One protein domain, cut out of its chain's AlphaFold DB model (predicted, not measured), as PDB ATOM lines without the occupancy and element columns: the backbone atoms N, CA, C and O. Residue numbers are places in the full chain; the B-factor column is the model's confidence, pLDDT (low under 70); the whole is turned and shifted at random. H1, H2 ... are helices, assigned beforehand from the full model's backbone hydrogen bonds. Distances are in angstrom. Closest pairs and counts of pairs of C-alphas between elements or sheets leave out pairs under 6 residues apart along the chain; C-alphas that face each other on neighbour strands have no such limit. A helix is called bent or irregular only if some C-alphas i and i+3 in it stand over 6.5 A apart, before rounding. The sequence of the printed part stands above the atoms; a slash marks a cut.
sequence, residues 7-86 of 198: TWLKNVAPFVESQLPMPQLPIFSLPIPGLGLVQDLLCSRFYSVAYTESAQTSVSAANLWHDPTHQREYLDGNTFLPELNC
ATOM      1  N   THR A   7     -44.851 -42.211 -11.209       87.38
ATOM      2  CA  THR A   7     -44.529 -43.635 -11.133       87.38
ATOM      3  C   THR A   7     -43.047 -43.802 -10.852       87.38
ATOM      4  O   THR A   7     -42.682 -44.502  -9.908       87.38
ATOM      5  N   TRP A   8     -42.207 -43.097 -11.605       88.94
ATOM      6  CA  TRP A   8     -40.768 -43.098 -11.416       88.94
ATOM      7  C   TRP A   8     -40.391 -42.638 -10.009       88.94
ATOM      8  O   TRP A   8     -39.714 -43.380  -9.296       88.94
ATOM      9  N   LEU A   9     -40.907 -41.484  -9.557       87.19
ATOM     10  CA  LEU A   9     -40.546 -40.937  -8.245       87.19
ATOM     11  C   LEU A   9     -40.915 -41.890  -7.104       87.19
ATOM     12  O   LEU A   9     -40.101 -42.135  -6.216       87.19
ATOM     13  N   LYS A  10     -42.117 -42.479  -7.148       85.62
ATOM     14  CA  LYS A  10     -42.561 -43.463  -6.150       85.62
ATOM     15  C   LYS A  10     -41.603 -44.648  -6.047       85.62
ATOM     16  O   LYS A  10     -41.369 -45.157  -4.955       85.62
ATOM     17  N   ASN A  11     -41.081 -45.099  -7.179       85.25
ATOM     18  CA  ASN A  11     -40.249 -46.289  -7.238       85.25
ATOM     19  C   ASN A  11     -38.792 -46.018  -6.848       85.25
ATOM     20  O   ASN A  11     -38.136 -46.921  -6.333       85.25
ATOM     21  N   VAL A  12     -38.302 -44.788  -7.027       84.19
ATOM     22  CA  VAL A  12     -36.961 -44.397  -6.566       84.19
ATOM     23  C   VAL A  12     -36.937 -43.814  -5.155       84.19
ATOM     24  O   VAL A  12     -35.857 -43.729  -4.579       84.19
ATOM     25  N   ALA A  13     -38.082 -43.440  -4.574       82.56
ATOM     26  CA  ALA A  13     -38.149 -42.833  -3.241       82.56
ATOM     27  C   ALA A  13     -37.371 -43.619  -2.162       82.56
ATOM     28  O   ALA A  13     -36.513 -43.008  -1.527       82.56
ATOM     29  N   PRO A  14     -37.496 -44.962  -2.038       81.62
ATOM     30  CA  PRO A  14     -36.714 -45.714  -1.050       81.62
ATOM     31  C   PRO A  14     -35.198 -45.608  -1.266       81.62
ATOM     32  O   PRO A  14     -34.422 -45.579  -0.312       81.62
ATOM     33  N   PHE A  15     -34.763 -45.538  -2.529       81.50
ATOM     34  CA  PHE A  15     -33.360 -45.327  -2.869       81.50
ATOM     35  C   PHE A  15     -32.916 -43.913  -2.479       81.50
ATOM     36  O   PHE A  15     -31.912 -43.776  -1.785       81.50
ATOM     37  N   VAL A  16     -33.679 -42.880  -2.850       80.38
ATOM     38  CA  VAL A  16     -33.398 -41.478  -2.493       80.38
ATOM     39  C   VAL A  16     -33.297 -41.303  -0.974       80.38
ATOM     40  O   VAL A  16     -32.320 -40.737  -0.487       80.38
ATOM     41  N   GLU A  17     -34.252 -41.847  -0.219       78.69
ATOM     42  CA  GLU A  17     -34.273 -41.801   1.248       78.69
ATOM     43  C   GLU A  17     -33.034 -42.448   1.875       78.69
ATOM     44  O   GLU A  17     -32.503 -41.933   2.854       78.69
ATOM     45  N   SER A  18     -32.541 -43.548   1.297       79.44
ATOM     46  CA  SER A  18     -31.353 -44.242   1.810       79.44
ATOM     47  C   SER A  18     -30.046 -43.463   1.627       79.44
ATOM     48  O   SER A  18     -29.063 -43.764   2.303       79.44
ATOM     49  N   GLN A  19     -30.015 -42.510   0.689       79.44
ATOM     50  CA  GLN A  19     -28.807 -41.778   0.294       79.44
ATOM     51  C   GLN A  19     -28.742 -40.358   0.877       79.44
ATOM     52  O   GLN A  19     -27.665 -39.764   0.919       79.44
ATOM     53  N   LEU A  20     -29.870 -39.796   1.321       71.25
ATOM     54  CA  LEU A  20     -29.888 -38.471   1.936       71.25
ATOM     55  C   LEU A  20     -29.419 -38.540   3.402       71.25
ATOM     56  O   LEU A  20     -29.856 -39.416   4.152       71.25
ATOM     57  N   PRO A  21     -28.565 -37.606   3.857       61.25
ATOM     58  CA  PRO A  21     -28.204 -37.515   5.267       61.25
ATOM     59  C   PRO A  21     -29.451 -37.180   6.109       61.25
ATOM     60  O   PRO A  21     -30.093 -36.146   5.920       61.25
ATOM     61  N   MET A  22     -29.826 -38.067   7.036       56.00
ATOM     62  CA  MET A  22     -31.009 -37.900   7.896       56.00
ATOM     63  C   MET A  22     -30.852 -36.743   8.914       56.00
ATOM     64  O   MET A  22     -29.764 -36.612   9.480       56.00
ATOM     65  N   PRO A  23     -31.918 -35.976   9.261       51.97
ATOM     66  CA  PRO A  23     -33.282 -36.000   8.731       51.97
ATOM     67  C   PRO A  23     -33.671 -34.627   8.149       51.97
ATOM     68  O   PRO A  23     -34.160 -33.754   8.866       51.97
ATOM     69  N   GLN A  24     -33.495 -34.417   6.846       47.88
ATOM     70  CA  GLN A  24     -34.089 -33.255   6.179       47.88
ATOM     71  C   GLN A  24     -35.430 -33.688   5.562       47.88
ATOM     72  O   GLN A  24     -35.481 -34.191   4.447       47.88
ATOM     73  N   LEU A  25     -36.497 -33.468   6.342       47.34
ATOM     74  CA  LEU A  25     -37.933 -33.589   6.034       47.34
ATOM     75  C   LEU A  25     -38.523 -35.011   5.855       47.34
ATOM     76  O   LEU A  25     -37.990 -35.834   5.113       47.34
ATOM     77  N   PRO A  26     -39.704 -35.291   6.451       46.72
ATOM     78  CA  PRO A  26     -40.474 -36.507   6.207       46.72
ATOM     79  C   PRO A  26     -41.215 -36.362   4.873       46.72
ATOM     80  O   PRO A  26     -42.440 -36.293   4.831       46.72
ATOM     81  N   ILE A  27     -40.481 -36.237   3.770       50.16
ATOM     82  CA  ILE A  27     -41.093 -36.104   2.441       50.16
ATOM     83  C   ILE A  27     -41.727 -37.435   2.031       50.16
ATOM     84  O   ILE A  27     -42.743 -37.450   1.352       50.16
ATOM     85  N   PHE A  28     -41.202 -38.558   2.523       49.47
ATOM     86  CA  PHE A  28     -41.628 -39.879   2.071       49.47
ATOM     87  C   PHE A  28     -42.151 -40.812   3.180       49.47
ATOM     88  O   PHE A  28     -42.671 -41.886   2.891       49.47
ATOM     89  N   SER A  29     -42.095 -40.408   4.456       42.28
ATOM     90  CA  SER A  29     -42.276 -41.326   5.598       42.28
ATOM     91  C   SER A  29     -43.688 -41.400   6.209       42.28
ATOM     92  O   SER A  29     -43.825 -41.839   7.349       42.28
ATOM     93  N   LEU A  30     -44.754 -41.002   5.508       40.34
ATOM     94  CA  LEU A  30     -46.126 -41.173   6.017       40.34
ATOM     95  C   LEU A  30     -46.892 -42.240   5.219       40.34
ATOM     96  O   LEU A  30     -47.366 -41.951   4.118       40.34
ATOM     97  N   PRO A  31     -47.095 -43.458   5.764       38.69
ATOM     98  CA  PRO A  31     -48.029 -44.407   5.192       38.69
ATOM     99  C   PRO A  31     -49.437 -43.988   5.630       38.69
ATOM    100  O   PRO A  31     -49.913 -44.390   6.688       38.69
ATOM    101  N   ILE A  32     -50.106 -43.150   4.838       43.09
ATOM    102  CA  ILE A  32     -51.536 -42.870   5.023       43.09
ATOM    103  C   ILE A  32     -52.292 -43.606   3.914       43.09
ATOM    104  O   ILE A  32     -52.223 -43.198   2.751       43.09
ATOM    105  N   PRO A  33     -53.004 -44.702   4.229       36.69
ATOM    106  CA  PRO A  33     -53.849 -45.380   3.257       36.69
ATOM    107  C   PRO A  33     -54.925 -44.412   2.738       36.69
ATOM    108  O   PRO A  33     -55.728 -43.914   3.522       36.69
ATOM    109  N   GLY A  34     -54.958 -44.162   1.423       43.81
ATOM    110  CA  GLY A  34     -56.124 -43.560   0.759       43.81
ATOM    111  C   GLY A  34     -56.035 -42.118   0.239       43.81
ATOM    112  O   GLY A  34     -57.092 -41.548  -0.005       43.81
ATOM    113  N   LEU A  35     -54.862 -41.514  -0.000       42.62
ATOM    114  CA  LEU A  35     -54.799 -40.150  -0.571       42.62
ATOM    115  C   LEU A  35     -53.850 -40.024  -1.779       42.62
ATOM    116  O   LEU A  35     -52.651 -39.809  -1.625       42.62
ATOM    117  N   GLY A  36     -54.396 -40.059  -3.001       47.31
ATOM    118  CA  GLY A  36     -53.659 -39.690  -4.224       47.31
ATOM    119  C   GLY A  36     -53.165 -38.231  -4.233       47.31
ATOM    120  O   GLY A  36     -52.159 -37.924  -4.860       47.31
ATOM    121  N   LEU A  37     -53.804 -37.352  -3.450       49.97
ATOM    122  CA  LEU A  37     -53.443 -35.933  -3.315       49.97
ATOM    123  C   LEU A  37     -52.051 -35.700  -2.699       49.97
ATOM    124  O   LEU A  37     -51.414 -34.695  -3.004       49.97
ATOM    125  N   VAL A  38     -51.561 -36.610  -1.849       55.59
ATOM    126  CA  VAL A  38     -50.215 -36.490  -1.258       55.59
ATOM    127  C   VAL A  38     -49.150 -36.798  -2.306       55.59
ATOM    128  O   VAL A  38     -48.163 -36.083  -2.399       55.59
ATOM    129  N   GLN A  39     -49.364 -37.812  -3.145       55.88
ATOM    130  CA  GLN A  39     -48.385 -38.221  -4.154       55.88
ATOM    131  C   GLN A  39     -48.180 -37.149  -5.235       55.88
ATOM    132  O   GLN A  39     -47.051 -36.899  -5.656       55.88
ATOM    133  N   ASP A  40     -49.256 -36.470  -5.624       58.56
ATOM    134  CA  ASP A  40     -49.215 -35.344  -6.559       58.56
ATOM    135  C   ASP A  40     -48.406 -34.173  -5.990       58.56
ATOM    136  O   ASP A  40     -47.562 -33.592  -6.676       58.56
ATOM    137  N   LEU A  41     -48.597 -33.890  -4.698       59.03
ATOM    138  CA  LEU A  41     -47.850 -32.859  -3.992       59.03
ATOM    139  C   LEU A  41     -46.353 -33.201  -3.909       59.03
ATOM    140  O   LEU A  41     -45.523 -32.316  -4.110       59.03
ATOM    141  N   LEU A  42     -46.001 -34.470  -3.679       63.97
ATOM    142  CA  LEU A  42     -44.606 -34.919  -3.607       63.97
ATOM    143  C   LEU A  42     -43.866 -34.761  -4.937       63.97
ATOM    144  O   LEU A  42     -42.754 -34.238  -4.934       63.97
ATOM    145  N   CYS A  43     -44.474 -35.121  -6.072       65.88
ATOM    146  CA  CYS A  43     -43.860 -34.878  -7.384       65.88
ATOM    147  C   CYS A  43     -43.683 -33.393  -7.680       65.88
ATOM    148  O   CYS A  43     -42.584 -32.983  -8.043       65.88
ATOM    149  N   SER A  44     -44.721 -32.584  -7.437       70.38
ATOM    150  CA  SER A  44     -44.675 -31.134  -7.682       70.38
ATOM    151  C   SER A  44     -43.658 -30.385  -6.810       70.38
ATOM    152  O   SER A  44     -43.336 -29.233  -7.086       70.38
ATOM    153  N   ARG A  45     -43.164 -31.011  -5.733       82.94
ATOM    154  CA  ARG A  45     -42.198 -30.424  -4.791       82.94
ATOM    155  C   ARG A  45     -40.844 -31.117  -4.790       82.94
ATOM    156  O   ARG A  45     -39.926 -30.607  -4.162       82.94
ATOM    157  N   PHE A  46     -40.677 -32.241  -5.485       87.88
ATOM    158  CA  PHE A  46     -39.426 -32.995  -5.421       87.88
ATOM    159  C   PHE A  46     -38.226 -32.185  -5.923       87.88
ATOM    160  O   PHE A  46     -37.133 -32.339  -5.380       87.88
ATOM    161  N   TYR A  47     -38.432 -31.258  -6.866       91.12
ATOM    162  CA  TYR A  47     -37.398 -30.332  -7.337       91.12
ATOM    163  C   TYR A  47     -36.681 -29.599  -6.187       91.12
ATOM    164  O   TYR A  47     -35.463 -29.448  -6.229       91.12
ATOM    165  N   SER A  48     -37.398 -29.217  -5.117       89.75
ATOM    166  CA  SER A  48     -36.818 -28.467  -3.994       89.75
ATOM    167  C   SER A  48     -35.843 -29.294  -3.156       89.75
ATOM    168  O   SER A  48     -35.093 -28.739  -2.360       89.75
ATOM    169  N   VAL A  49     -35.881 -30.619  -3.299       89.12
ATOM    170  CA  VAL A  49     -34.936 -31.549  -2.670       89.12
ATOM    171  C   VAL A  49     -33.906 -32.003  -3.682       89.12
ATOM    172  O   VAL A  49     -32.712 -31.924  -3.400       89.12
ATOM    173  N   ALA A  50     -34.363 -32.434  -4.860       91.75
ATOM    174  CA  ALA A  50     -33.520 -32.937  -5.931       91.75
ATOM    175  C   ALA A  50     -32.418 -31.938  -6.287       91.75
ATOM    176  O   ALA A  50     -31.274 -32.344  -6.439       91.75
ATOM    177  N   TYR A  51     -32.727 -30.644  -6.352       94.88
ATOM    178  CA  TYR A  51     -31.796 -29.600  -6.787       94.88
ATOM    179  C   TYR A  51     -31.018 -28.933  -5.643       94.88
ATOM    180  O   TYR A  51     -30.454 -27.856  -5.810       94.88
ATOM    181  N   THR A  52     -30.957 -29.573  -4.471       92.31
ATOM    182  CA  THR A  52     -30.013 -29.175  -3.417       92.31
ATOM    183  C   THR A  52     -28.622 -29.755  -3.672       92.31
ATOM    184  O   THR A  52     -28.490 -30.858  -4.200       92.31
ATOM    185  N   GLU A  53     -27.574 -29.060  -3.221       92.69
ATOM    186  CA  GLU A  53     -26.179 -29.521  -3.342       92.69
ATOM    187  C   GLU A  53     -25.973 -30.918  -2.733       92.69
ATOM    188  O   GLU A  53     -25.327 -31.781  -3.333       92.69
ATOM    189  N   SER A  54     -26.578 -31.174  -1.567       89.94
ATOM    190  CA  SER A  54     -26.504 -32.480  -0.908       89.94
ATOM    191  C   SER A  54     -27.133 -33.583  -1.759       89.94
ATOM    192  O   SER A  54     -26.528 -34.641  -1.913       89.94
ATOM    193  N   ALA A  55     -28.319 -33.355  -2.333       90.69
ATOM    194  CA  ALA A  55     -28.966 -34.356  -3.175       90.69
ATOM    195  C   ALA A  55     -28.196 -34.576  -4.482       90.69
ATOM    196  O   ALA A  55     -27.962 -35.719  -4.862       90.69
ATOM    197  N   GLN A  56     -27.731 -33.508  -5.134       95.06
ATOM    198  CA  GLN A  56     -26.954 -33.613  -6.369       95.06
ATOM    199  C   GLN A  56     -25.586 -34.282  -6.179       95.06
ATOM    200  O   GLN A  56     -25.071 -34.876  -7.123       95.06
ATOM    201  N   THR A  57     -24.999 -34.222  -4.981       93.12
ATOM    202  CA  THR A  57     -23.699 -34.858  -4.688       93.12
ATOM    203  C   THR A  57     -23.841 -36.307  -4.223       93.12
ATOM    204  O   THR A  57     -22.930 -37.112  -4.417       93.12
ATOM    205  N   SER A  58     -24.965 -36.663  -3.596       89.62
ATOM    206  CA  SER A  58     -25.134 -37.967  -2.932       89.62
ATOM    207  C   SER A  58     -26.177 -38.877  -3.581       89.62
ATOM    208  O   SER A  58     -26.186 -40.072  -3.300       89.62
ATOM    209  N   VAL A  59     -27.047 -38.358  -4.452       89.94
ATOM    210  CA  VAL A  59     -28.198 -39.098  -4.984       89.94
ATOM    211  C   VAL A  59     -28.216 -39.059  -6.510       89.94
ATOM    212  O   VAL A  59     -28.687 -38.106  -7.127       89.94
ATOM    213  N   SER A  60     -27.802 -40.157  -7.146       92.50
ATOM    214  CA  SER A  60     -27.788 -40.270  -8.616       92.50
ATOM    215  C   SER A  60     -29.166 -40.071  -9.259       92.50
ATOM    216  O   SER A  60     -29.280 -39.501 -10.340       92.50
ATOM    217  N   ALA A  61     -30.236 -40.490  -8.577       91.06
ATOM    218  CA  ALA A  61     -31.607 -40.268  -9.024       91.06
ATOM    219  C   ALA A  61     -31.950 -38.766  -9.112       91.06
ATOM    220  O   ALA A  61     -32.636 -38.348 -10.042       91.06
ATOM    221  N   ALA A  62     -31.420 -37.936  -8.204       92.94
ATOM    222  CA  ALA A  62     -31.617 -36.489  -8.244       92.94
ATOM    223  C   ALA A  62     -30.899 -35.848  -9.442       92.94
ATOM    224  O   ALA A  62     -31.437 -34.924 -10.052       92.94
ATOM    225  N   ASN A  63     -29.732 -36.369  -9.836       95.44
ATOM    226  CA  ASN A  63     -29.027 -35.907 -11.037       95.44
ATOM    227  C   ASN A  63     -29.834 -36.149 -12.316       95.44
ATOM    228  O   ASN A  63     -29.707 -35.388 -13.272       95.44
ATOM    229  N   LEU A  64     -30.668 -37.192 -12.342       95.12
ATOM    230  CA  LEU A  64     -31.501 -37.526 -13.495       95.12
ATOM    231  C   LEU A  64     -32.864 -36.819 -13.490       95.12
ATOM    232  O   LEU A  64     -33.540 -36.827 -14.517       95.12
ATOM    233  N   TRP A  65     -33.276 -36.201 -12.381       95.69
ATOM    234  CA  TRP A  65     -34.572 -35.531 -12.288       95.69
ATOM    235  C   TRP A  65     -34.612 -34.267 -13.154       95.69
ATOM    236  O   TRP A  65     -33.835 -33.327 -12.952       95.69
ATOM    237  N   HIS A  66     -35.545 -34.231 -14.101       96.50
ATOM    238  CA  HIS A  66     -35.757 -33.104 -15.005       96.50
ATOM    239  C   HIS A  66     -37.207 -32.636 -14.886       96.50
ATOM    240  O   HIS A  66     -38.086 -33.179 -15.546       96.50
ATOM    241  N   ASP A  67     -37.465 -31.668 -14.008       96.00
ATOM    242  CA  ASP A  67     -38.809 -31.134 -13.789       96.00
ATOM    243  C   ASP A  67     -39.193 -30.134 -14.893       96.00
ATOM    244  O   ASP A  67     -38.670 -29.017 -14.896       96.00
ATOM    245  N   PRO A  68     -40.126 -30.473 -15.806       95.25
ATOM    246  CA  PRO A  68     -40.509 -29.575 -16.889       95.25
ATOM    247  C   PRO A  68     -41.247 -28.330 -16.380       95.25
ATOM    248  O   PRO A  68     -41.357 -27.356 -17.115       95.25
ATOM    249  N   THR A  69     -41.763 -28.330 -15.145       95.44
ATOM    250  CA  THR A  69     -42.496 -27.194 -14.555       95.44
ATOM    251  C   THR A  69     -41.609 -26.238 -13.754       95.44
ATOM    252  O   THR A  69     -42.038 -25.125 -13.454       95.44
ATOM    253  N   HIS A  70     -40.361 -26.630 -13.476       96.00
ATOM    254  CA  HIS A  70     -39.379 -25.864 -12.699       96.00
ATOM    255  C   HIS A  70     -38.053 -25.739 -13.464       96.00
ATOM    256  O   HIS A  70     -36.979 -26.062 -12.954       96.00
ATOM    257  N   GLN A  71     -38.131 -25.282 -14.720       95.44
ATOM    258  CA  GLN A  71     -36.981 -25.212 -15.629       95.44
ATOM    259  C   GLN A  71     -35.836 -24.359 -15.074       95.44
ATOM    260  O   GLN A  71     -34.667 -24.693 -15.257       95.44
ATOM    261  N   ARG A  72     -36.151 -23.268 -14.367       96.56
ATOM    262  CA  ARG A  72     -35.133 -22.416 -13.748       96.56
ATOM    263  C   ARG A  72     -34.365 -23.176 -12.670       96.56
ATOM    264  O   ARG A  72     -33.143 -23.194 -12.703       96.56
ATOM    265  N   GLU A  73     -35.066 -23.817 -11.743       97.06
ATOM    266  CA  GLU A  73     -34.450 -24.594 -10.670       97.06
ATOM    267  C   GLU A  73     -33.693 -25.813 -11.207       97.06
ATOM    268  O   GLU A  73     -32.645 -26.161 -10.667       97.06
ATOM    269  N   TYR A  74     -34.175 -26.422 -12.294       97.25
ATOM    270  CA  TYR A  74     -33.447 -27.463 -13.016       97.25
ATOM    271  C   TYR A  74     -32.118 -26.943 -13.572       97.25
ATOM    272  O   TYR A  74     -31.083 -27.549 -13.314       97.25
ATOM    273  N   LEU A  75     -32.119 -25.819 -14.295       96.69
ATOM    274  CA  LEU A  75     -30.897 -25.257 -14.880       96.69
ATOM    275  C   LEU A  75     -29.921 -24.726 -13.819       96.69
ATOM    276  O   LEU A  75     -28.711 -24.861 -13.998       96.69
ATOM    277  N   ASP A  76     -30.435 -24.141 -12.735       96.62
ATOM    278  CA  ASP A  76     -29.625 -23.544 -11.666       96.62
ATOM    279  C   ASP A  76     -29.081 -24.603 -10.689       96.62
ATOM    280  O   ASP A  76     -27.984 -24.444 -10.154       96.62
ATOM    281  N   GLY A  77     -29.847 -25.666 -10.421       96.38
ATOM    282  CA  GLY A  77     -29.569 -26.599  -9.329       96.38
ATOM    283  C   GLY A  77     -29.317 -28.051  -9.731       96.38
ATOM    284  O   GLY A  77     -28.836 -28.805  -8.890       96.38
ATOM    285  N   ASN A  78     -29.581 -28.485 -10.969       97.56
ATOM    286  CA  ASN A  78     -29.126 -29.799 -11.446       97.56
ATOM    287  C   ASN A  78     -27.693 -29.688 -11.990       97.56
ATOM    288  O   ASN A  78     -27.440 -29.013 -12.984       97.56
ATOM    289  N   THR A  79     -26.749 -30.391 -11.367       95.88
ATOM    290  CA  THR A  79     -25.316 -30.279 -11.688       95.88
ATOM    291  C   THR A  79     -24.847 -31.272 -12.751       95.88
ATOM    292  O   THR A  79     -23.664 -31.318 -13.081       95.88
ATOM    293  N   PHE A  80     -25.748 -32.094 -13.292       95.94
ATOM    294  CA  PHE A  80     -25.391 -33.177 -14.206       95.94
ATOM    295  C   PHE A  80     -26.085 -33.065 -15.563       95.94
ATOM    296  O   PHE A  80     -25.419 -32.951 -16.594       95.94
ATOM    297  N   LEU A  81     -27.418 -33.114 -15.593       95.44
ATOM    298  CA  LEU A  81     -28.169 -33.189 -16.846       95.44
ATOM    299  C   LEU A  81     -28.055 -31.927 -17.712       95.44
ATOM    300  O   LEU A  81     -27.791 -32.102 -18.907       95.44
ATOM    301  N   PRO A  82     -28.189 -30.697 -17.173       95.50
ATOM    302  CA  PRO A  82     -28.011 -29.483 -17.964       95.50
ATOM    303  C   PRO A  82     -26.628 -29.403 -18.618       95.50
ATOM    304  O   PRO A  82     -26.506 -29.014 -19.782       95.50
ATOM    305  N   GLU A  83     -25.570 -29.812 -17.912       94.38
ATOM    306  CA  GLU A  83     -24.220 -29.856 -18.482       94.38
ATOM    307  C   GLU A  83     -24.088 -30.930 -19.565       94.38
ATOM    308  O   GLU A  83     -23.516 -30.689 -20.635       94.38
ATOM    309  N   LEU A  84     -24.607 -32.134 -19.301       92.44
ATOM    310  CA  LEU A  84     -24.535 -33.260 -20.227       92.44
ATOM    311  C   LEU A  84     -25.278 -32.960 -21.535       92.44
ATOM    312  O   LEU A  84     -24.772 -33.281 -22.610       92.44
ATOM    313  N   ASN A  85     -26.432 -32.301 -21.444       92.69
ATOM    314  CA  ASN A  85     -27.237 -31.873 -22.589       92.69
ATOM    315  C   ASN A  85     -26.706 -30.591 -23.257       92.69
ATOM    316  O   ASN A  85     -27.261 -30.156 -24.272       92.69
ATOM    317  N   CYS A  86     -25.634 -29.996 -22.716       94.38
ATOM    318  CA  CYS A  86     -25.060 -28.729 -23.176       94.38
ATOM    319  C   CYS A  86     -26.062 -27.555 -23.124       94.38
ATOM    320  O   CYS A  86     -26.003 -26.647 -23.951       94.38
TER     321      CYS A  86
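AT A GLANCE: This is residues 7 to 86 of the 198 residues of the protein "Hypothetical protein" of Polarella glacialis (UniProt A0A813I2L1). Two longer helices, H1 and H2, stand at a steep tilt to each other; the short helices H3, H4 and H5 gather near the last residues of H2, with H6 beyond them. A long loop from H1 to H2 swings out at the end opposite H6, where residues 31 to 37 stick out. The printed part has 80 residues, 50 of them in six named helices, H1 to H6 in order along the chain, with no named strand; the class is all helix. The whole is compact, with a radius of gyration of the C-alphas of 12.7 A, yet elongated, spanning 42 by 26 by 18 A.

IN THESE COORDINATES: H1, residues 7 to 19, begins at C-alpha 7 (-44.529, -43.635, -11.133) and is 19.5 A long. H2, residues 36 to 50, is 21.3 A long. Both are irregular: C-alphas 11 and 14 are 7.1 A apart, C-alphas 44 and 47 7.3 A. H3 is residues 53 to 58, H4 60 to 64, H5 71 to 77 and H6 81 to 84, ending at C-alpha 84 (-24.535, -33.260, -20.227).

HOW THE PARTS SIT: H1 and H2 are close but not clearly touching, closest at the C-alphas of Leu 9 and Cys 43, 7.0 A, with a steep tilt of 51 degrees, the same way. H1, with residues 12 to 16 alone, only just touches H4, with 3 pairs of C-alphas within 8 A; the closest are Val 16 and Ala 61, 6.9 A. H3 and H4 only just touch, with 3 such pairs, and only at the corner, closest at the C-alphas of Gln 56 and Asn 63, 5.6 A. H2 and H5 are close but not clearly touching, closest at the C-alphas of Tyr 47 and Glu 73, 7.3 A. H1 and H6 are apart. In H3, H4 and H5 every O i to N i+4 pair is within hydrogen-bond range, against 7 of 9 in H1 and 8 of 11 in H2; H6 is too short for such a pair.

THE WHOLE: The C-alphas farthest apart, Pro 33 and Cys 86, are 42.5 A apart. The printed part has no cut. The link from H1 to H2 is long, 16 residues. Residues 21 to 43 have pLDDT under 70.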